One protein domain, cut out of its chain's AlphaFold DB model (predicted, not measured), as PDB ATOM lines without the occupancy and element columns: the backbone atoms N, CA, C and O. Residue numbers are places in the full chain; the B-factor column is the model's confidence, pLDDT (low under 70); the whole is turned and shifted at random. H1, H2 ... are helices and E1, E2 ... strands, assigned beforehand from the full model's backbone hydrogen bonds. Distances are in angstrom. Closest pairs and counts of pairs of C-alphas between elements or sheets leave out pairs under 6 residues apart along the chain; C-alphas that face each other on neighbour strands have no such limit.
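Overview. This is residues 49 to 68 and 99 to 230 of the 231 residues of the protein "Anthocyanin acyltransferase" of Solanum tuberosum (UniProt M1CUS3). A long two-stranded hairpin, E1 and E2, makes the core, with helices over both faces of its sheet: H2 and H3 cover one face and H4 the other. H2 crosses H3 steeply, short E3 widens the sheet beside part of E1, and little H1 sits at one end of the longest axis, near the start of H4. The printed part has 152 residues, with four named helices and three named strands in the order H1 H2 E1 E2 H3 H4 E3. The sheet runs E2 E1 E3 and is mixed, and the class is mixed, helices and strands. The whole is compact, with a radius of gyration of the C-alphas of 17.1 A and spans of 50 by 39 by 22 A.

Arrangement. H1, residues 52 to 55, touches no helix and is not on the sheet. H2, residues 109 to 129, is on the sheet at a height of 9.7 A, over E1, residues 135 to 142, and only just over E3, residues 227 to 229, on which 3 of its C-alphas fall. It runs along the strands, at 19 degrees to E1 on the local plane. E1 is the inner strand. It forms an antiparallel hairpin with E2, residues 161 to 168, with N 137 and O 166 2.9 A apart and N 164 and O 139 2.8 A apart, within hydrogen-bond range. E3 is parallel to E1, with N 229 and O 136 2.9 A apart. H3, residues 177 to 195, lies on the same face as H2, over E2 and E1, at a height of 8.5 A; the closest C-alphas of E2 and H3 are those of Ala 164 and Val 188, 5.5 A apart. With residues 177 to 185 alone H3 touches H2, closest at the C-alphas of Phe 180 and Ala 115, 5.1 A apart, at a steep tilt of 65 degrees, opposite ways. H4, residues 200 to 215, lies over E2 on the opposite face, at a height of 9.5 A. H3 and H4 form a helical hairpin at a shallow tilt of 34 degrees, only just short of steep; their closest C-alphas, of Cys 195 and Ile 203, are 5.3 A apart. H1 and H4 are close but not clearly touching, with the C-alphas of Val 55 and Pro 200 6.7 A apart. Every O i to N i+4 pair is within hydrogen-bond range in H2, H3 and H4; H1 is too short for such a pair.

Along the chain. H1 begins at C-alpha 52, (8.881, 1.808, 15.221). H2 is 30.3 A long, E1 22.9 A, E2 22.4 A, H3 27.2 A and H4 21.3 A. E3 ends at C-alpha 229, (21.247, -22.201, 24.469).

Size, cuts and confidence. The C-alphas farthest apart, of Asp 54 and Gly 130, are 51.2 A apart. Residues 69 to 98 are not printed, and the gap from C-alpha 68 to C-alpha 99 is 38.9 A. The links E1 to E2 and H4 to E3 are long. The pLDDT is under 70 at residues 68, 99, 101 and 221 to 230.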
ATOM      1  N   SER A  49      13.834   7.806  19.372       93.25
ATOM      2  CA  SER A  49      12.545   8.110  18.747       93.25
ATOM      3  C   SER A  49      11.548   6.963  18.910       93.25
ATOM      4  O   SER A  49      11.887   5.798  18.711       93.25
ATOM      5  N   PHE A  50      10.287   7.280  19.202       93.38
ATOM      6  CA  PHE A  50       9.187   6.309  19.270       93.38
ATOM      7  C   PHE A  50       8.511   6.138  17.903       93.38
ATOM      8  O   PHE A  50       7.329   6.409  17.754       93.38
ATOM      9  N   ASN A  51       9.277   5.714  16.898       94.44
ATOM     10  CA  ASN A  51       8.840   5.661  15.496       94.44
ATOM     11  C   ASN A  51       8.720   4.236  14.927       94.44
ATOM     12  O   ASN A  51       8.419   4.070  13.748       94.44
ATOM     13  N   LEU A  52       8.958   3.186  15.727       93.81
ATOM     14  CA  LEU A  52       8.881   1.808  15.221       93.81
ATOM     15  C   LEU A  52       7.485   1.431  14.731       93.81
ATOM     16  O   LEU A  52       7.395   0.642  13.804       93.81
ATOM     17  N   VAL A  53       6.418   1.977  15.317       92.88
ATOM     18  CA  VAL A  53       5.041   1.695  14.872       92.88
ATOM     19  C   VAL A  53       4.764   2.312  13.500       92.88
ATOM     20  O   VAL A  53       4.045   1.715  12.705       92.88
ATOM     21  N   ASP A  54       5.376   3.461  13.203       94.06
ATOM     22  CA  ASP A  54       5.235   4.130  11.909       94.06
ATOM     23  C   ASP A  54       5.984   3.372  10.807       94.06
ATOM     24  O   ASP A  54       5.512   3.278   9.678       94.06
ATOM     25  N   VAL A  55       7.152   2.806  11.139       94.25
ATOM     26  CA  VAL A  55       7.979   2.039  10.191       94.25
ATOM     27  C   VAL A  55       7.503   0.591  10.059       94.25
ATOM     28  O   VAL A  55       7.486   0.043   8.962       94.25
ATOM     29  N   PHE A  56       7.097  -0.033  11.164       93.50
ATOM     30  CA  PHE A  56       6.614  -1.410  11.242       93.50
ATOM     31  C   PHE A  56       5.222  -1.448  11.895       93.50
ATOM     32  O   PHE A  56       5.098  -1.749  13.087       93.50
ATOM     33  N   PRO A  57       4.150  -1.193  11.120       91.94
ATOM     34  CA  PRO A  57       2.792  -1.198  11.646       91.94
ATOM     35  C   PRO A  57       2.388  -2.539  12.263       91.94
ATOM     36  O   PRO A  57       2.874  -3.613  11.875       91.94
ATOM     37  N   SER A  58       1.449  -2.461  13.213       90.31
ATOM     38  CA  SER A  58       0.852  -3.628  13.861       90.31
ATOM     39  C   SER A  58       0.257  -4.589  12.836       90.31
ATOM     40  O   SER A  58      -0.372  -4.183  11.861       90.31
ATOM     41  N   ARG A  59       0.449  -5.886  13.075       90.31
ATOM     42  CA  ARG A  59       0.041  -6.947  12.155       90.31
ATOM     43  C   ARG A  59      -0.354  -8.209  12.901       90.31
ATOM     44  O   ARG A  59       0.097  -8.453  14.019       90.31
ATOM     45  N   ASP A  60      -1.169  -9.019  12.243       90.31
ATOM     46  CA  ASP A  60      -1.539 -10.345  12.722       90.31
ATOM     47  C   ASP A  60      -0.382 -11.332  12.502       90.31
ATOM     48  O   ASP A  60      -0.126 -11.784  11.385       90.31
ATOM     49  N   LEU A  61       0.332 -11.651  13.583       87.38
ATOM     50  CA  LEU A  61       1.484 -12.553  13.550       87.38
ATOM     51  C   LEU A  61       1.097 -14.022  13.339       87.38
ATOM     52  O   LEU A  61       1.959 -14.803  12.943       87.38
ATOM     53  N   SER A  62      -0.170 -14.407  13.548       87.50
ATOM     54  CA  SER A  62      -0.614 -15.801  13.379       87.50
ATOM     55  C   SER A  62      -0.503 -16.294  11.934       87.50
ATOM     56  O   SER A  62      -0.404 -17.492  11.686       87.50
ATOM     57  N   LYS A  63      -0.473 -15.360  10.978       88.19
ATOM     58  CA  LYS A  63      -0.294 -15.633   9.546       88.19
ATOM     59  C   LYS A  63       1.170 -15.711   9.122       88.19
ATOM     60  O   LYS A  63       1.452 -16.156   8.016       88.19
ATOM     61  N   LEU A  64       2.084 -15.229   9.964       89.00
ATOM     62  CA  LEU A  64       3.509 -15.104   9.652       89.00
ATOM     63  C   LEU A  64       4.362 -16.116  10.410       89.00
ATOM     64  O   LEU A  64       5.385 -16.555   9.893       89.00
ATOM     65  N   LEU A  65       3.964 -16.470  11.631       90.00
ATOM     66  CA  LEU A  65       4.734 -17.331  12.518       90.00
ATOM     67  C   LEU A  65       4.029 -18.665  12.735       90.00
ATOM     68  O   LEU A  65       2.816 -18.719  12.939       90.00
ATOM     69  N   LEU A  66       4.816 -19.740  12.754       86.12
ATOM     70  CA  LEU A  66       4.339 -21.050  13.171       86.12
ATOM     71  C   LEU A  66       3.840 -21.001  14.629       86.12
ATOM     72  O   LEU A  66       4.378 -20.244  15.449       86.12
ATOM     73  N   PRO A  67       2.835 -21.820  14.992       81.25
ATOM     74  CA  PRO A  67       2.401 -21.933  16.375       81.25
ATOM     75  C   PRO A  67       3.583 -22.309  17.267       81.25
ATOM     76  O   PRO A  67       4.334 -23.238  16.966       81.25
ATOM     77  N   ARG A  68       3.743 -21.597  18.385       69.75
ATOM     78  CA  ARG A  68       4.722 -22.001  19.394       69.75
ATOM     79  C   ARG A  68       4.294 -23.341  19.969       69.75
ATOM     80  O   ARG A  68       3.134 -23.503  20.351       69.75
ATOM     81  N   GLY A  99      42.910 -17.866  14.793       68.00
ATOM     82  CA  GLY A  99      42.859 -16.847  13.739       68.00
ATOM     83  C   GLY A  99      44.059 -16.829  12.791       68.00
ATOM     84  O   GLY A  99      44.188 -15.869  12.036       68.00
ATOM     85  N   GLY A 100      44.956 -17.818  12.872       71.75
ATOM     86  CA  GLY A 100      45.960 -18.085  11.836       71.75
ATOM     87  C   GLY A 100      45.323 -18.742  10.603       71.75
ATOM     88  O   GLY A 100      44.207 -18.400  10.226       71.75
ATOM     89  N   ASP A 101      45.979 -19.751  10.026       67.81
ATOM     90  CA  ASP A 101      45.538 -20.455   8.801       67.81
ATOM     91  C   ASP A 101      44.143 -21.120   8.881       67.81
ATOM     92  O   ASP A 101      43.616 -21.597   7.878       67.81
ATOM     93  N   LEU A 102      43.535 -21.188  10.070       80.56
ATOM     94  CA  LEU A 102      42.266 -21.882  10.309       80.56
ATOM     95  C   LEU A 102      41.020 -21.011  10.070       80.56
ATOM     96  O   LEU A 102      39.932 -21.567   9.895       80.56
ATOM     97  N   CYS A 103      41.157 -19.679  10.054       82.12
ATOM     98  CA  CYS A 103      40.064 -18.746   9.766       82.12
ATOM     99  C   CYS A 103      40.501 -17.712   8.717       82.12
ATOM    100  O   CYS A 103      41.557 -17.104   8.827       82.12
ATOM    101  N   THR A 104      39.645 -17.441   7.730       84.62
ATOM    102  CA  THR A 104      39.887 -16.429   6.679       84.62
ATOM    103  C   THR A 104      39.642 -14.988   7.144       84.62
ATOM    104  O   THR A 104      39.821 -14.041   6.380       84.62
ATOM    105  N   PHE A 105      39.220 -14.807   8.395       88.69
ATOM    106  CA  PHE A 105      38.914 -13.527   9.022       88.69
ATOM    107  C   PHE A 105      39.513 -13.480  10.426       88.69
ATOM    108  O   PHE A 105      39.844 -14.507  11.014       88.69
ATOM    109  N   LYS A 106      39.616 -12.275  10.994       89.62
ATOM    110  CA  LYS A 106      40.071 -12.070  12.373       89.62
ATOM    111  C   LYS A 106      38.881 -12.158  13.338       89.62
ATOM    112  O   LYS A 106      38.087 -11.216  13.363       89.62
ATOM    113  N   PRO A 107      38.780 -13.193  14.193       91.81
ATOM    114  CA  PRO A 107      37.651 -13.321  15.109       91.81
ATOM    115  C   PRO A 107      37.611 -12.200  16.156       91.81
ATOM    116  O   PRO A 107      38.635 -11.801  16.733       91.81
ATOM    117  N   SER A 108      36.417 -11.701  16.451       91.88
ATOM    118  CA  SER A 108      36.168 -10.784  17.559       91.88
ATOM    119  C   SER A 108      36.254 -11.506  18.909       91.88
ATOM    120  O   SER A 108      36.147 -12.729  19.009       91.88
ATOM    121  N   ARG A 109      36.429 -10.743  19.998       91.94
ATOM    122  CA  ARG A 109      36.418 -11.317  21.358       91.94
ATOM    123  C   ARG A 109      35.089 -12.008  21.675       91.94
ATOM    124  O   ARG A 109      35.096 -13.033  22.345       91.94
ATOM    125  N   VAL A 110      33.976 -11.447  21.193       90.81
ATOM    126  CA  VAL A 110      32.631 -11.991  21.415       90.81
ATOM    127  C   VAL A 110      32.478 -13.327  20.698       90.81
ATOM    128  O   VAL A 110      32.146 -14.307  21.352       90.81
ATOM    129  N   GLU A 111      32.817 -13.403  19.407       93.19
ATOM    130  CA  GLU A 111      32.756 -14.659  18.638       93.19
ATOM    131  C   GLU A 111      33.605 -15.756  19.291       93.19
ATOM    132  O   GLU A 111      33.143 -16.882  19.453       93.19
ATOM    133  N   MET A 112      34.816 -15.421  19.750       93.44
ATOM    134  CA  MET A 112      35.692 -16.385  20.420       93.44
ATOM    135  C   MET A 112      35.098 -16.915  21.733       93.44
ATOM    136  O   MET A 112      35.142 -18.119  21.986       93.44
ATOM    137  N   ILE A 113      34.549 -16.033  22.576       93.62
ATOM    138  CA  ILE A 113      33.947 -16.425  23.859       93.62
ATOM    139  C   ILE A 113      32.678 -17.250  23.623       93.62
ATOM    140  O   ILE A 113      32.515 -18.298  24.243       93.62
ATOM    141  N   MET A 114      31.813 -16.815  22.708       93.88
ATOM    142  CA  MET A 114      30.562 -17.502  22.383       93.88
ATOM    143  C   MET A 114      30.822 -18.897  21.815       93.88
ATOM    144  O   MET A 114      30.262 -19.870  22.316       93.88
ATOM    145  N   ALA A 115      31.741 -19.019  20.852       94.50
ATOM    146  CA  ALA A 115      32.148 -20.300  20.285       94.50
ATOM    147  C   ALA A 115      32.716 -21.250  21.351       94.50
ATOM    148  O   ALA A 115      32.369 -22.433  21.386       94.50
ATOM    149  N   LEU A 116      33.560 -20.736  22.254       94.38
ATOM    150  CA  LEU A 116      34.127 -21.521  23.346       94.38
ATOM    151  C   LEU A 116      33.040 -22.019  24.305       94.38
ATOM    152  O   LEU A 116      32.998 -23.212  24.610       94.38
ATOM    153  N   LEU A 117      32.161 -21.124  24.767       94.88
ATOM    154  CA  LEU A 117      31.081 -21.465  25.690       94.88
ATOM    155  C   LEU A 117      30.111 -22.462  25.060       94.88
ATOM    156  O   LEU A 117      29.799 -23.472  25.685       94.88
ATOM    157  N   TRP A 118      29.695 -22.237  23.813       96.56
ATOM    158  CA  TRP A 118      28.781 -23.140  23.121       96.56
ATOM    159  C   TRP A 118      29.364 -24.542  22.975       96.56
ATOM    160  O   TRP A 118      28.727 -25.531  23.338       96.56
ATOM    161  N   ARG A 119      30.621 -24.628  22.534       96.06
ATOM    162  CA  ARG A 119      31.343 -25.894  22.415       96.06
ATOM    163  C   ARG A 119      31.433 -26.620  23.757       96.06
ATOM    164  O   ARG A 119      31.247 -27.836  23.811       96.06
ATOM    165  N   VAL A 120      31.725 -25.900  24.843       95.31
ATOM    166  CA  VAL A 120      31.777 -26.472  26.198       95.31
ATOM    167  C   VAL A 120      30.399 -26.970  26.638       95.31
ATOM    168  O   VAL A 120      30.309 -28.068  27.184       95.31
ATOM    169  N   LEU A 121      29.330 -26.220  26.367       94.94
ATOM    170  CA  LEU A 121      27.957 -26.615  26.692       94.94
ATOM    171  C   LEU A 121      27.523 -27.868  25.921       94.94
ATOM    172  O   LEU A 121      26.943 -28.776  26.515       94.94
ATOM    173  N   ILE A 122      27.884 -27.980  24.639       95.81
ATOM    174  CA  ILE A 122      27.650 -29.192  23.842       95.81
ATOM    175  C   ILE A 122      28.394 -30.389  24.446       95.81
ATOM    176  O   ILE A 122      27.791 -31.443  24.633       95.81
ATOM    177  N   ARG A 123      29.671 -30.236  24.822       96.44
ATOM    178  CA  ARG A 123      30.448 -31.308  25.478       96.44
ATOM    179  C   ARG A 123      29.886 -31.697  26.846       96.44
ATOM    180  O   ARG A 123      29.887 -32.873  27.204       96.44
ATOM    181  N   ALA A 124      29.399 -30.732  27.620       94.38
ATOM    182  CA  ALA A 124      28.748 -31.002  28.897       94.38
ATOM    183  C   ALA A 124      27.434 -31.778  28.703       94.38
ATOM    184  O   ALA A 124      27.168 -32.726  29.442       94.38
ATOM    185  N   SER A 125      26.650 -31.412  27.684       92.88
ATOM    186  CA  SER A 125      25.437 -32.131  27.280       92.88
ATOM    187  C   SER A 125      25.754 -33.559  26.824       92.88
ATOM    188  O   SER A 125      25.150 -34.505  27.324       92.88
ATOM    189  N   GLU A 126      26.767 -33.740  25.973       94.94
ATOM    190  CA  GLU A 126      27.257 -35.056  25.541       94.94
ATOM    191  C   GLU A 126      27.626 -35.934  26.742       94.94
ATOM    192  O   GLU A 126      27.152 -37.060  26.854       94.94
ATOM    193  N   LYS A 127      28.390 -35.396  27.701       95.88
ATOM    194  CA  LYS A 127      28.755 -36.123  28.925       95.88
ATOM    195  C   LYS A 127      27.537 -36.504  29.774       95.88
ATOM    196  O   LYS A 127      27.548 -37.558  30.401       95.88
ATOM    197  N   LYS A 128      26.509 -35.653  29.824       92.25
ATOM    198  CA  LYS A 128      25.276 -35.906  30.583       92.25
ATOM    199  C   LYS A 128      24.404 -36.982  29.932       92.25
ATOM    200  O   LYS A 128      23.796 -37.770  30.647       92.25
ATOM    201  N   HIS A 129      24.310 -36.986  28.603       90.12
ATOM    202  CA  HIS A 129      23.375 -37.835  27.860       90.12
ATOM    203  C   HIS A 129      24.015 -39.093  27.256       90.12
ATOM    204  O   HIS A 129      23.295 -40.000  26.857       90.12
ATOM    205  N   GLY A 130      25.346 -39.166  27.196       95.19
ATOM    206  CA  GLY A 130      26.094 -40.298  26.637       95.19
ATOM    207  C   GLY A 130      26.257 -40.266  25.115       95.19
ATOM    208  O   GLY A 130      26.868 -41.171  24.557       95.19
ATOM    209  N   TYR A 131      25.735 -39.244  24.435       93.38
ATOM    210  CA  TYR A 131      25.859 -39.073  22.987       93.38
ATOM    211  C   TYR A 131      25.794 -37.596  22.591       93.38
ATOM    212  O   TYR A 131      25.228 -36.758  23.299       93.38
ATOM    213  N   LEU A 132      26.374 -37.276  21.435       93.44
ATOM    214  CA  LEU A 132      26.366 -35.929  20.878       93.44
ATOM    215  C   LEU A 132      24.982 -35.601  20.301       93.44
ATOM    216  O   LEU A 132      24.407 -36.388  19.551       93.44
ATOM    217  N   ARG A 133      24.440 -34.433  20.651       91.00
ATOM    218  CA  ARG A 133      23.076 -34.006  20.296       91.00
ATOM    219  C   ARG A 133      23.091 -32.790  19.380       91.00
ATOM    220  O   ARG A 133      24.048 -32.017  19.394       91.00
ATOM    221  N   ARG A 134      21.993 -32.589  18.642       92.75
ATOM    222  CA  ARG A 134      21.727 -31.307  17.978       92.75
ATOM    223  C   ARG A 134      21.707 -30.185  19.017       92.75
ATOM    224  O   ARG A 134      21.164 -30.365  20.112       92.75
ATOM    225  N   SER A 135      22.279 -29.037  18.675       93.06
ATOM    226  CA  SER A 135      22.234 -27.842  19.518       93.06
ATOM    227  C   SER A 135      21.935 -26.603  18.688       93.06
ATOM    228  O   SER A 135      22.451 -26.460  17.584       93.06
ATOM    229  N   LEU A 136      21.099 -25.724  19.234       93.00
ATOM    230  CA  LEU A 136      20.775 -24.420  18.669       93.00
ATOM    231  C   LEU A 136      21.273 -23.341  19.631       93.00
ATOM    232  O   LEU A 136      20.959 -23.380  20.824       93.00
ATOM    233  N   MET A 137      22.044 -22.392  19.114       93.12
ATOM    234  CA  MET A 137      22.445 -21.184  19.827       93.12
ATOM    235  C   MET A 137      21.931 -19.960  19.083       93.12
ATOM    236  O   MET A 137      22.062 -19.869  17.865       93.12
ATOM    237  N   ASN A 138      21.396 -19.002  19.828       91.25
ATOM    238  CA  ASN A 138      20.895 -17.757  19.272       91.25
ATOM    239  C   ASN A 138      21.920 -16.658  19.551       91.25
ATOM    240  O   ASN A 138      22.398 -16.542  20.683       91.25
ATOM    241  N   ILE A 139      22.242 -15.840  18.550       92.56
ATOM    242  CA  ILE A 139      23.034 -14.623  18.756       92.56
ATOM    243  C   ILE A 139      22.159 -13.409  18.431       92.56
ATOM    244  O   ILE A 139      21.834 -13.226  17.257       92.56
ATOM    245  N   PRO A 140      21.805 -12.566  19.421       93.06
ATOM    246  CA  PRO A 140      20.999 -11.381  19.170       93.06
ATOM    247  C   PRO A 140      21.799 -10.333  18.390       93.06
ATOM    248  O   PRO A 140      22.922  -9.969  18.754       93.06
ATOM    249  N   ILE A 141      21.200  -9.819  17.320       94.69
ATOM    250  CA  ILE A 141      21.771  -8.820  16.418       94.69
ATOM    251  C   ILE A 141      20.921  -7.555  16.490       94.69
ATOM    252  O   ILE A 141      19.723  -7.577  16.214       94.69
ATOM    253  N   ASN A 142      21.559  -6.430  16.811       95.75
ATOM    254  CA  ASN A 142      20.937  -5.113  16.690       95.75
ATOM    255  C   ASN A 142      20.812  -4.736  15.208       95.75
ATOM    256  O   ASN A 142      21.830  -4.600  14.523       95.75
ATOM    257  N   LEU A 143      19.583  -4.542  14.726       96.00
ATOM    258  CA  LEU A 143      19.314  -4.212  13.326       96.00
ATOM    259  C   LEU A 143      19.407  -2.709  13.025       96.00
ATOM    260  O   LEU A 143      19.578  -2.338  11.870       96.00
ATOM    261  N   ARG A 144      19.367  -1.839  14.043       94.62
ATOM    262  CA  ARG A 144      19.335  -0.371  13.872       94.62
ATOM    263  C   ARG A 144      20.411   0.179  12.939       94.62
ATOM    264  O   ARG A 144      20.132   1.048  12.129       94.62
ATOM    265  N   THR A 145      21.630  -0.343  13.039       92.38
ATOM    266  CA  THR A 145      22.788   0.098  12.239       92.38
ATOM    267  C   THR A 145      23.082  -0.824  11.054       92.38
ATOM    268  O   THR A 145      24.165  -0.770  10.468       92.38
ATOM    269  N   ARG A 146      22.155  -1.737  10.746       94.62
ATOM    270  CA  ARG A 146      22.293  -2.774   9.716       94.62
ATOM    271  C   ARG A 146      21.260  -2.657   8.600       94.62
ATOM    272  O   ARG A 146      21.492  -3.231   7.551       94.62
ATOM    273  N   LEU A 147      20.169  -1.927   8.825       94.00
ATOM    274  CA  LEU A 147      19.122  -1.678   7.836       94.00
ATOM    275  C   LEU A 147      19.439  -0.401   7.053       94.00
ATOM    276  O   LEU A 147      18.983   0.684   7.412       94.00
ATOM    277  N   ILE A 148      20.242  -0.519   5.993       91.50
ATOM    278  CA  ILE A 148      20.767   0.647   5.258       91.50
ATOM    279  C   ILE A 148      19.631   1.435   4.594       91.50
ATOM    280  O   ILE A 148      19.670   2.664   4.533       91.50
ATOM    281  N   SER A 149      18.595   0.738   4.129       91.19
ATOM    282  CA  SER A 149      17.430   1.351   3.483       91.19
ATOM    283  C   SER A 149      16.442   2.013   4.446       91.19
ATOM    284  O   SER A 149      15.534   2.698   3.982       91.19
ATOM    285  N   LEU A 150      16.608   1.853   5.766       93.38
ATOM    286  CA  LEU A 150      15.730   2.447   6.780       93.38
ATOM    287  C   LEU A 150      16.518   3.291   7.797       93.38
ATOM    288  O   LEU A 150      16.454   3.020   8.995       93.38
ATOM    289  N   PRO A 151      17.245   4.343   7.377       92.69
ATOM    290  CA  PRO A 151      18.087   5.135   8.281       92.69
ATOM    291  C   PRO A 151      17.307   5.783   9.438       92.69
ATOM    292  O   PRO A 151      17.856   6.012  10.514       92.69
ATOM    293  N   GLN A 152      16.003   6.023   9.272       93.19
ATOM    294  CA  GLN A 152      15.138   6.566  10.319       93.19
ATOM    295  C   GLN A 152      15.028   5.666  11.560       93.19
ATOM    296  O   GLN A 152      14.585   6.140  12.608       93.19
ATOM    297  N   VAL A 153      15.409   4.385  11.471       94.75
ATOM    298  CA  VAL A 153      15.318   3.447  12.601       94.75
ATOM    299  C   VAL A 153      16.560   3.418  13.489       94.75
ATOM    300  O   VAL A 153      16.551   2.779  14.541       94.75
ATOM    301  N   GLU A 154      17.632   4.117  13.108       94.56
ATOM    302  CA  GLU A 154      18.925   4.069  13.804       94.56
ATOM    303  C   GLU A 154      18.802   4.420  15.298       94.56
ATOM    304  O   GLU A 154      19.433   3.799  16.159       94.56
ATOM    305  N   LYS A 155      17.929   5.381  15.617       93.44
ATOM    306  CA  LYS A 155      17.652   5.853  16.981       93.44
ATOM    307  C   LYS A 155      16.313   5.371  17.533       93.44
ATOM    308  O   LYS A 155      15.813   5.936  18.501       93.44
ATOM    309  N   SER A 156      15.704   4.349  16.943       95.69
ATOM    310  CA  SER A 156      14.400   3.875  17.396       95.69
ATOM    311  C   SER A 156      14.444   3.269  18.797       95.69
ATOM    312  O   SER A 156      15.237   2.368  19.084       95.69
ATOM    313  N   PHE A 157      13.528   3.706  19.652       95.69
ATOM    314  CA  PHE A 157      13.249   3.074  20.932       95.69
ATOM    315  C   PHE A 157      12.478   1.768  20.723       95.69
ATOM    316  O   PHE A 157      11.551   1.714  19.916       95.69
ATOM    317  N   GLY A 158      12.815   0.734  21.492       94.88
ATOM    318  CA  GLY A 158      12.032  -0.500  21.566       94.88
ATOM    319  C   GLY A 158      12.848  -1.740  21.235       94.88
ATOM    320  O   GLY A 158      14.047  -1.785  21.496       94.88
ATOM    321  N   ASN A 159      12.201  -2.759  20.676       94.56
ATOM    322  CA  ASN A 159      12.870  -3.960  20.183       94.56
ATOM    323  C   ASN A 159      13.084  -3.836  18.673       94.56
ATOM    324  O   ASN A 159      12.115  -3.832  17.919       94.56
ATOM    325  N   LEU A 160      14.342  -3.757  18.235       95.31
ATOM    326  CA  LEU A 160      14.695  -3.826  16.815       95.31
ATOM    327  C   LEU A 160      15.948  -4.680  16.629       95.31
ATOM    328  O   LEU A 160      17.069  -4.192  16.448       95.31
ATOM    329  N   GLY A 161      15.737  -5.989  16.704       94.19
ATOM    330  CA  GLY A 161      16.780  -6.982  16.539       94.19
ATOM    331  C   GLY A 161      16.248  -8.290  15.976       94.19
ATOM    332  O   GLY A 161      15.042  -8.523  15.924       94.19
ATOM    333  N   VAL A 162      17.180  -9.134  15.556       95.06
ATOM    334  CA  VAL A 162      16.932 -10.494  15.074       95.06
ATOM    335  C   VAL A 162      17.940 -11.429  15.724       95.06
ATOM    336  O   VAL A 162      19.059 -11.017  16.025       95.06
ATOM    337  N   ASP A 163      17.561 -12.682  15.929       93.44
ATOM    338  CA  ASP A 163      18.472 -13.705  16.428       93.44
ATOM    339  C   ASP A 163      19.080 -14.474  15.256       93.44
ATOM    340  O   ASP A 163      18.354 -15.052  14.453       93.44
ATOM    341  N   ALA A 164      20.409 -14.534  15.171       95.56
ATOM    342  CA  ALA A 164      21.099 -15.446  14.263       95.56
ATOM    343  C   ALA A 164      21.032 -16.889  14.808       95.56
ATOM    344  O   ALA A 164      21.483 -17.121  15.937       95.56
ATOM    345  N   PRO A 165      20.499 -17.865  14.044       94.94
ATOM    346  CA  PRO A 165      20.296 -19.234  14.508       94.94
ATOM    347  C   PRO A 165      21.501 -20.124  14.180       94.94
ATOM    348  O   PRO A 165      21.585 -20.720  13.106       94.94
ATOM    349  N   LEU A 166      22.435 -20.267  15.115       95.25
ATOM    350  CA  LEU A 166      23.582 -21.154  14.945       95.25
ATOM    351  C   LEU A 166      23.163 -22.597  15.236       95.25
ATOM    352  O   LEU A 166      22.785 -22.943  16.357       95.25
ATOM    353  N   LYS A 167      23.271 -23.451  14.221       94.75
ATOM    354  CA  LYS A 167      22.836 -24.849  14.252       94.75
ATOM    355  C   LYS A 167      24.044 -25.782  14.298       94.75
ATOM    356  O   LYS A 167      24.910 -25.727  13.433       94.75
ATOM    357  N   PHE A 168      24.094 -26.641  15.312       95.12
ATOM    358  CA  PHE A 168      25.059 -27.729  15.423       95.12
ATOM    359  C   PHE A 168      24.353 -29.071  15.219       95.12
ATOM    360  O   PHE A 168      23.436 -29.412  15.972       95.12
ATOM    361  N   ILE A 169      24.813 -29.848  14.242       94.31
ATOM    362  CA  ILE A 169      24.333 -31.187  13.911       94.31
ATOM    363  C   ILE A 169      25.499 -32.179  14.049       94.31
ATOM    364  O   ILE A 169      26.519 -32.027  13.369       94.31
ATOM    365  N   PRO A 170      25.372 -33.211  14.906       93.19
ATOM    366  CA  PRO A 170      26.355 -34.286  14.998       93.19
ATOM    367  C   PRO A 170      26.609 -34.944  13.635       93.19
ATOM    368  O   PRO A 170      25.668 -35.335  12.953       93.19
ATOM    369  N   GLY A 171      27.879 -35.089  13.253       92.06
ATOM    370  CA  GLY A 171      28.288 -35.702  11.981       92.06
ATOM    371  C   GLY A 171      28.438 -34.711  10.824       92.06
ATOM    372  O   GLY A 171      29.321 -34.904   9.993       92.06
ATOM    373  N   GLU A 172      27.666 -33.622  10.810       93.69
ATOM    374  CA  GLU A 172      27.810 -32.547   9.815       93.69
ATOM    375  C   GLU A 172      28.780 -31.463  10.301       93.69
ATOM    376  O   GLU A 172      29.706 -31.064   9.593       93.69
ATOM    377  N   ASN A 173      28.612 -31.014  11.547       94.50
ATOM    378  CA  ASN A 173      29.505 -30.046  12.169       94.50
ATOM    379  C   ASN A 173      30.614 -30.754  12.949       94.50
ATOM    380  O   ASN A 173      30.394 -31.757  13.636       94.50
ATOM    381  N   LYS A 174      31.821 -30.186  12.891       93.69
ATOM    382  CA  LYS A 174      32.969 -30.696  13.643       93.69
ATOM    383  C   LYS A 174      33.151 -29.971  14.980       93.69
ATOM    384  O   LYS A 174      32.712 -28.835  15.146       93.69
ATOM    385  N   MET A 175      33.806 -30.629  15.938       95.19
ATOM    386  CA  MET A 175      33.957 -30.150  17.320       95.19
ATOM    387  C   MET A 175      35.170 -29.231  17.552       95.19
ATOM    388  O   MET A 175      35.501 -28.907  18.696       95.19
ATOM    389  N   GLU A 176      35.873 -28.827  16.504       94.31
ATOM    390  CA  GLU A 176      37.029 -27.942  16.538       94.31
ATOM    391  C   GLU A 176      36.582 -26.494  16.750       94.31
ATOM    392  O   GLU A 176      35.675 -26.005  16.084       94.31
ATOM    393  N   LEU A 177      37.249 -25.773  17.657       93.94
ATOM    394  CA  LEU A 177      36.839 -24.418  18.041       93.94
ATOM    395  C   LEU A 177      36.752 -23.454  16.847       93.94
ATOM    396  O   LEU A 177      35.797 -22.689  16.755       93.94
ATOM    397  N   HIS A 178      37.704 -23.517  15.912       93.69
ATOM    398  CA  HIS A 178      37.700 -22.654  14.728       93.69
ATOM    399  C   HIS A 178      36.448 -22.861  13.855       93.69
ATOM    400  O   HIS A 178      35.955 -21.901  13.277       93.69
ATOM    401  N   LYS A 179      35.860 -24.070  13.824       95.12
ATOM    402  CA  LYS A 179      34.602 -24.326  13.102       95.12
ATOM    403  C   LYS A 179      33.409 -23.637  13.752       95.12
ATOM    404  O   LYS A 179      32.570 -23.113  13.033       95.12
ATOM    405  N   PHE A 180      33.361 -23.577  15.082       95.69
ATOM    406  CA  PHE A 180      32.339 -22.810  15.806       95.69
ATOM    407  C   PHE A 180      32.488 -21.306  15.579       95.69
ATOM    408  O   PHE A 180      31.492 -20.604  15.438       95.69
ATOM    409  N   VAL A 181      33.729 -20.816  15.529       95.19
ATOM    410  CA  VAL A 181      34.026 -19.406  15.253       95.19
ATOM    411  C   VAL A 181      33.596 -19.029  13.835       95.19
ATOM    412  O   VAL A 181      32.876 -18.050  13.670       95.19
ATOM    413  N   THR A 182      33.968 -19.827  12.830       94.88
ATOM    414  CA  THR A 182      33.531 -19.630  11.439       94.88
ATOM    415  C   THR A 182      32.015 -19.712  11.310       94.88
ATOM    416  O   THR A 182      31.416 -18.794  10.767       94.88
ATOM    417  N   LEU A 183      31.381 -20.735  11.896       95.38
ATOM    418  CA  LEU A 183      29.923 -20.872  11.891       95.38
ATOM    419  C   LEU A 183      29.239 -19.638  12.495       95.38
ATOM    420  O   LEU A 183      28.320 -19.093  11.900       95.38
ATOM    421  N   SER A 184      29.718 -19.153  13.644       95.25
ATOM    422  CA  SER A 184      29.183 -17.937  14.261       95.25
ATOM    423  C   SER A 184      29.318 -16.717  13.359       95.25
ATOM    424  O   SER A 184      28.377 -15.932  13.263       95.25
ATOM    425  N   HIS A 185      30.482 -16.531  12.743       95.31
ATOM    426  CA  HIS A 185      30.747 -15.386  11.884       95.31
ATOM    427  C   HIS A 185      29.854 -15.399  10.642       95.31
ATOM    428  O   HIS A 185      29.179 -14.410  10.343       95.31
ATOM    429  N   ASP A 186      29.810 -16.541   9.962       95.81
ATOM    430  CA  ASP A 186      29.084 -16.712   8.711       95.81
ATOM    431  C   ASP A 186      27.575 -16.597   8.941       95.81
ATOM    432  O   ASP A 186      26.920 -15.821   8.248       95.81
ATOM    433  N   THR A 187      27.025 -17.251   9.974       96.44
ATOM    434  CA  THR A 187      25.589 -17.169  10.282       96.44
ATOM    435  C   THR A 187      25.160 -15.755  10.678       96.44
ATOM    436  O   THR A 187      24.099 -15.296  10.253       96.44
ATOM    437  N   VAL A 188      25.966 -15.021  11.458       95.75
ATOM    438  CA  VAL A 188      25.661 -13.617  11.793       95.75
ATOM    439  C   VAL A 188      25.665 -12.752  10.535       95.75
ATOM    440  O   VAL A 188      24.746 -11.959  10.327       95.75
ATOM    441  N   LYS A 189      26.674 -12.918   9.674       95.69
ATOM    442  CA  LYS A 189      26.789 -12.174   8.418       95.69
ATOM    443  C   LYS A 189      25.623 -12.472   7.474       95.69
ATOM    444  O   LYS A 189      25.028 -11.543   6.936       95.69
ATOM    445  N   GLU A 190      25.273 -13.741   7.307       96.56
ATOM    446  CA  GLU A 190      24.150 -14.188   6.483       96.56
ATOM    447  C   GLU A 190      22.811 -13.668   7.016       96.56
ATOM    448  O   GLU A 190      21.993 -13.171   6.242       96.56
ATOM    449  N   THR A 191      22.613 -13.687   8.339       96.75
ATOM    450  CA  THR A 191      21.402 -13.149   8.980       96.75
ATOM    451  C   THR A 191      21.258 -11.651   8.713       96.75
ATOM    452  O   THR A 191      20.170 -11.187   8.374       96.75
ATOM    453  N   ILE A 192      22.358 -10.891   8.805       95.75
ATOM    454  CA  ILE A 192      22.369  -9.458   8.478       95.75
ATOM    455  C   ILE A 192      21.997  -9.235   7.008       95.75
ATOM    456  O   ILE A 192      21.092  -8.456   6.739       95.75
ATOM    457  N   ILE A 193      22.634  -9.946   6.072       95.69
ATOM    458  CA  ILE A 193      22.346  -9.833   4.627       95.69
ATOM    459  C   ILE A 193      20.888 -10.198   4.319       95.69
ATOM    460  O   ILE A 193      20.233  -9.580   3.482       95.69
ATOM    461  N   THR A 194      20.366 -11.207   5.008       95.50
ATOM    462  CA  THR A 194      18.976 -11.642   4.864       95.50
ATOM    463  C   THR A 194      18.004 -10.560   5.318       95.50
ATOM    464  O   THR A 194      16.980 -10.366   4.667       95.50
ATOM    465  N   CYS A 195      18.327  -9.837   6.390       94.56
ATOM    466  CA  CYS A 195      17.464  -8.799   6.947       94.56
ATOM    467  C   CYS A 195      17.661  -7.414   6.318       94.56
ATOM    468  O   CYS A 195      16.778  -6.578   6.469       94.56
ATOM    469  N   ASP A 196      18.772  -7.144   5.629       92.88
ATOM    470  CA  ASP A 196      19.020  -5.872   4.933       92.88
ATOM    471  C   ASP A 196      18.207  -5.811   3.628       92.88
ATOM    472  O   ASP A 196      18.696  -6.075   2.527       92.88
ATOM    473  N   LYS A 197      16.901  -5.563   3.777       94.75
ATOM    474  CA  LYS A 197      15.934  -5.399   2.686       94.75
ATOM    475  C   LYS A 197      15.516  -3.941   2.542       94.75
ATOM    476  O   LYS A 197      15.693  -3.134   3.454       94.75
ATOM    477  N   THR A 198      14.949  -3.607   1.387       91.31
ATOM    478  CA  THR A 198      14.648  -2.216   1.033       91.31
ATOM    479  C   THR A 198      13.321  -1.728   1.607       91.31
ATOM    480  O   THR A 198      13.138  -0.520   1.748       91.31
ATOM    481  N   SER A 199      12.417  -2.642   1.979       93.81
ATOM    482  CA  SER A 199      11.109  -2.318   2.558       93.81
ATOM    483  C   SER A 199      10.868  -2.982   3.924       93.81
ATOM    484  O   SER A 199      11.327  -4.105   4.155       93.81
ATOM    485  N   PRO A 200      10.103  -2.344   4.835       93.75
ATOM    486  CA  PRO A 200       9.716  -2.943   6.115       93.75
ATOM    487  C   PRO A 200       9.035  -4.313   5.982       93.75
ATOM    488  O   PRO A 200       9.256  -5.206   6.799       93.75
ATOM    489  N   GLU A 201       8.222  -4.502   4.945       93.69
ATOM    490  CA  GLU A 201       7.486  -5.733   4.658       93.69
ATOM    491  C   GLU A 201       8.425  -6.897   4.343       93.69
ATOM    492  O   GLU A 201       8.263  -7.988   4.897       93.69
ATOM    493  N   GLU A 202       9.430  -6.665   3.498       95.12
ATOM    494  CA  GLU A 202      10.436  -7.673   3.167       95.12
ATOM    495  C   GLU A 202      11.297  -8.028   4.381       95.12
ATOM    496  O   GLU A 202      11.590  -9.206   4.587       95.12
ATOM    497  N   ILE A 203      11.651  -7.045   5.220       95.38
ATOM    498  CA  ILE A 203      12.377  -7.289   6.478       95.38
ATOM    499  C   ILE A 203      11.543  -8.190   7.391       95.38
ATOM    500  O   ILE A 203      12.037  -9.198   7.891       95.38
ATOM    501  N   VAL A 204      10.261  -7.865   7.587       94.81
ATOM    502  CA  VAL A 204       9.355  -8.666   8.423       94.81
ATOM    503  C   VAL A 204       9.208 -10.083   7.870       94.81
ATOM    504  O   VAL A 204       9.228 -11.041   8.647       94.81
ATOM    505  N   SER A 205       9.092 -10.236   6.550       94.81
ATOM    506  CA  SER A 205       9.027 -11.551   5.908       94.81
ATOM    507  C   SER A 205      10.313 -12.349   6.128       94.81
ATOM    508  O   SER A 205      10.248 -13.518   6.503       94.81
ATOM    509  N   ALA A 206      11.477 -11.720   5.947       95.31
ATOM    510  CA  ALA A 206      12.780 -12.350   6.138       95.31
ATOM    511  C   ALA A 206      12.976 -12.821   7.589       95.31
ATOM    512  O   ALA A 206      13.342 -13.973   7.825       95.31
ATOM    513  N   VAL A 207      12.648 -11.968   8.565       94.12
ATOM    514  CA  VAL A 207      12.702 -12.315   9.993       94.12
ATOM    515  C   VAL A 207      11.727 -13.450  10.320       94.12
ATOM    516  O   VAL A 207      12.099 -14.395  11.012       94.12
ATOM    517  N   SER A 208      10.497 -13.400   9.803       93.50
ATOM    518  CA  SER A 208       9.490 -14.441  10.051       93.50
ATOM    519  C   SER A 208       9.921 -15.799   9.489       93.50
ATOM    520  O   SER A 208       9.802 -16.808  10.186       93.50
ATOM    521  N   SER A 209      10.489 -15.827   8.276       93.69
ATOM    522  CA  SER A 209      11.040 -17.047   7.662       93.69
ATOM    523  C   SER A 209      12.137 -17.648   8.535       93.69
ATOM    524  O   SER A 209      12.069 -18.817   8.913       93.69
ATOM    525  N   LEU A 210      13.090 -16.817   8.963       93.62
ATOM    526  CA  LEU A 210      14.203 -17.239   9.808       93.62
ATOM    527  C   LEU A 210      13.723 -17.839  11.140       93.62
ATOM    528  O   LEU A 210      14.250 -18.862  11.594       93.62
ATOM    529  N   TYR A 211      12.692 -17.245  11.750       91.00
ATOM    530  CA  TYR A 211      12.072 -17.772  12.965       91.00
ATOM    531  C   TYR A 211      11.377 -19.112  12.733       91.00
ATOM    532  O   TYR A 211      11.580 -20.046  13.513       91.00
ATOM    533  N   ASN A 212      10.601 -19.231  11.657       91.81
ATOM    534  CA  ASN A 212       9.891 -20.460  11.316       91.81
ATOM    535  C   ASN A 212      10.845 -21.623  11.032       91.81
ATOM    536  O   ASN A 212      10.624 -22.728  11.515       91.81
ATOM    537  N   GLU A 213      11.937 -21.369  10.313       90.12
ATOM    538  CA  GLU A 213      12.913 -22.386   9.899       90.12
ATOM    539  C   GLU A 213      13.886 -22.807  11.011       90.12
ATOM    540  O   GLU A 213      14.615 -23.799  10.881       90.12
ATOM    541  N   SER A 214      13.949 -22.045  12.106       87.50
ATOM    542  CA  SER A 214      14.948 -22.258  13.159       87.50
ATOM    543  C   SER A 214      14.337 -22.342  14.547       87.50
ATOM    544  O   SER A 214      14.411 -23.382  15.195       87.50
ATOM    545  N   PHE A 215      13.732 -21.266  15.031       82.62
ATOM    546  CA  PHE A 215      13.279 -21.198  16.420       82.62
ATOM    547  C   PHE A 215      11.938 -21.896  16.642       82.62
ATOM    548  O   PHE A 215      11.673 -22.351  17.749       82.62
ATOM    549  N   LEU A 216      11.111 -22.007  15.602       79.81
ATOM    550  CA  LEU A 216       9.797 -22.652  15.666       79.81
ATOM    551  C   LEU A 216       9.755 -23.993  14.921       79.81
ATOM    552  O   LEU A 216       8.792 -24.744  15.059       79.81
ATOM    553  N   ALA A 217      10.805 -24.324  14.165       80.81
ATOM    554  CA  ALA A 217      10.912 -25.600  13.468       80.81
ATOM    555  C   ALA A 217      10.992 -26.768  14.464       80.81
ATOM    556  O   ALA A 217      11.796 -26.740  15.400       80.81
ATOM    557  N   GLN A 218      10.215 -27.829  14.221       76.31
ATOM    558  CA  GLN A 218      10.170 -29.022  15.082       76.31
ATOM    559  C   GLN A 218      11.530 -29.722  15.209       76.31
ATOM    560  O   GLN A 218      11.855 -30.258  16.263       76.31
ATOM    561  N   ASP A 219      12.363 -29.679  14.171       76.81
ATOM    562  CA  ASP A 219      13.721 -30.237  14.206       76.81
ATOM    563  C   ASP A 219      14.711 -29.444  15.080       76.81
ATOM    564  O   ASP A 219      15.834 -29.910  15.310       76.81
ATOM    565  N   TRP A 220      14.296 -28.262  15.552       80.56
ATOM    566  CA  TRP A 220      15.117 -27.256  16.220       80.56
ATOM    567  C   TRP A 220      14.416 -26.690  17.463       80.56
ATOM    568  O   TRP A 220      14.154 -27.437  18.401       80.56
ATOM    569  N   GLY A 221      14.147 -25.378  17.511       64.75
ATOM    570  CA  GLY A 221      13.593 -24.714  18.695       64.75
ATOM    571  C   GLY A 221      12.142 -25.092  19.015       64.75
ATOM    572  O   GLY A 221      11.677 -24.815  20.117       64.75
ATOM    573  N   GLY A 222      11.451 -25.762  18.089       59.53
ATOM    574  CA  GLY A 222      10.116 -26.322  18.274       59.53
ATOM    575  C   GLY A 222      10.092 -27.742  18.853       59.53
ATOM    576  O   GLY A 222       9.060 -28.395  18.760       59.53
ATOM    577  N   SER A 223      11.191 -28.277  19.400       62.44
ATOM    578  CA  SER A 223      11.149 -29.528  20.177       62.44
ATOM    579  C   SER A 223      12.234 -29.612  21.253       62.44
ATOM    580  O   SER A 223      13.307 -29.024  21.128       62.44
ATOM    581  N   ASP A 224      12.018 -30.451  22.270       62.31
ATOM    582  CA  ASP A 224      13.011 -30.716  23.332       62.31
ATOM    583  C   ASP A 224      14.194 -31.590  22.872       62.31
ATOM    584  O   ASP A 224      15.137 -31.886  23.623       62.31
ATOM    585  N   ARG A 225      14.165 -32.038  21.609       58.38
ATOM    586  CA  ARG A 225      15.191 -32.917  21.036       58.38
ATOM    587  C   ARG A 225      16.492 -32.164  20.772       58.38
ATOM    588  O   ARG A 225      17.561 -32.773  20.908       58.38
ATOM    589  N   ALA A 226      16.425 -30.865  20.485       59.84
ATOM    590  CA  ALA A 226      17.591 -29.998  20.349       59.84
ATOM    591  C   ALA A 226      17.930 -29.318  21.684       59.84
ATOM    592  O   ALA A 226      17.069 -28.776  22.368       59.84
ATOM    593  N   GLY A 227      19.210 -29.320  22.067       59.88
ATOM    594  CA  GLY A 227      19.659 -28.504  23.195       59.88
ATOM    595  C   GLY A 227      19.667 -27.027  22.804       59.88
ATOM    596  O   GLY A 227      20.498 -26.633  21.982       59.88
ATOM    597  N   SER A 228      18.781 -26.219  23.386       59.19
ATOM    598  CA  SER A 228      18.742 -24.770  23.167       59.19
ATOM    599  C   SER A 228      19.630 -24.036  24.177       59.19
ATOM    600  O   SER A 228      19.549 -24.242  25.387       59.19
ATOM    601  N   CYS A 229      20.515 -23.179  23.672       56.78
ATOM    602  CA  CYS A 229      21.247 -22.201  24.469       56.78
ATOM    603  C   CYS A 229      20.650 -20.825  24.168       56.78
ATOM    604  O   CYS A 229      21.046 -20.171  23.204       56.78
ATOM    605  N   LEU A 230      19.665 -20.428  24.974       43.09
ATOM    606  CA  LEU A 230      19.107 -19.077  24.966       43.09
ATOM    607  C   LEU A 230      19.980 -18.200  25.876       43.09
ATOM    608  O   LEU A 230      20.233 -18.592  27.018       43.09
TER     609      LEU A 230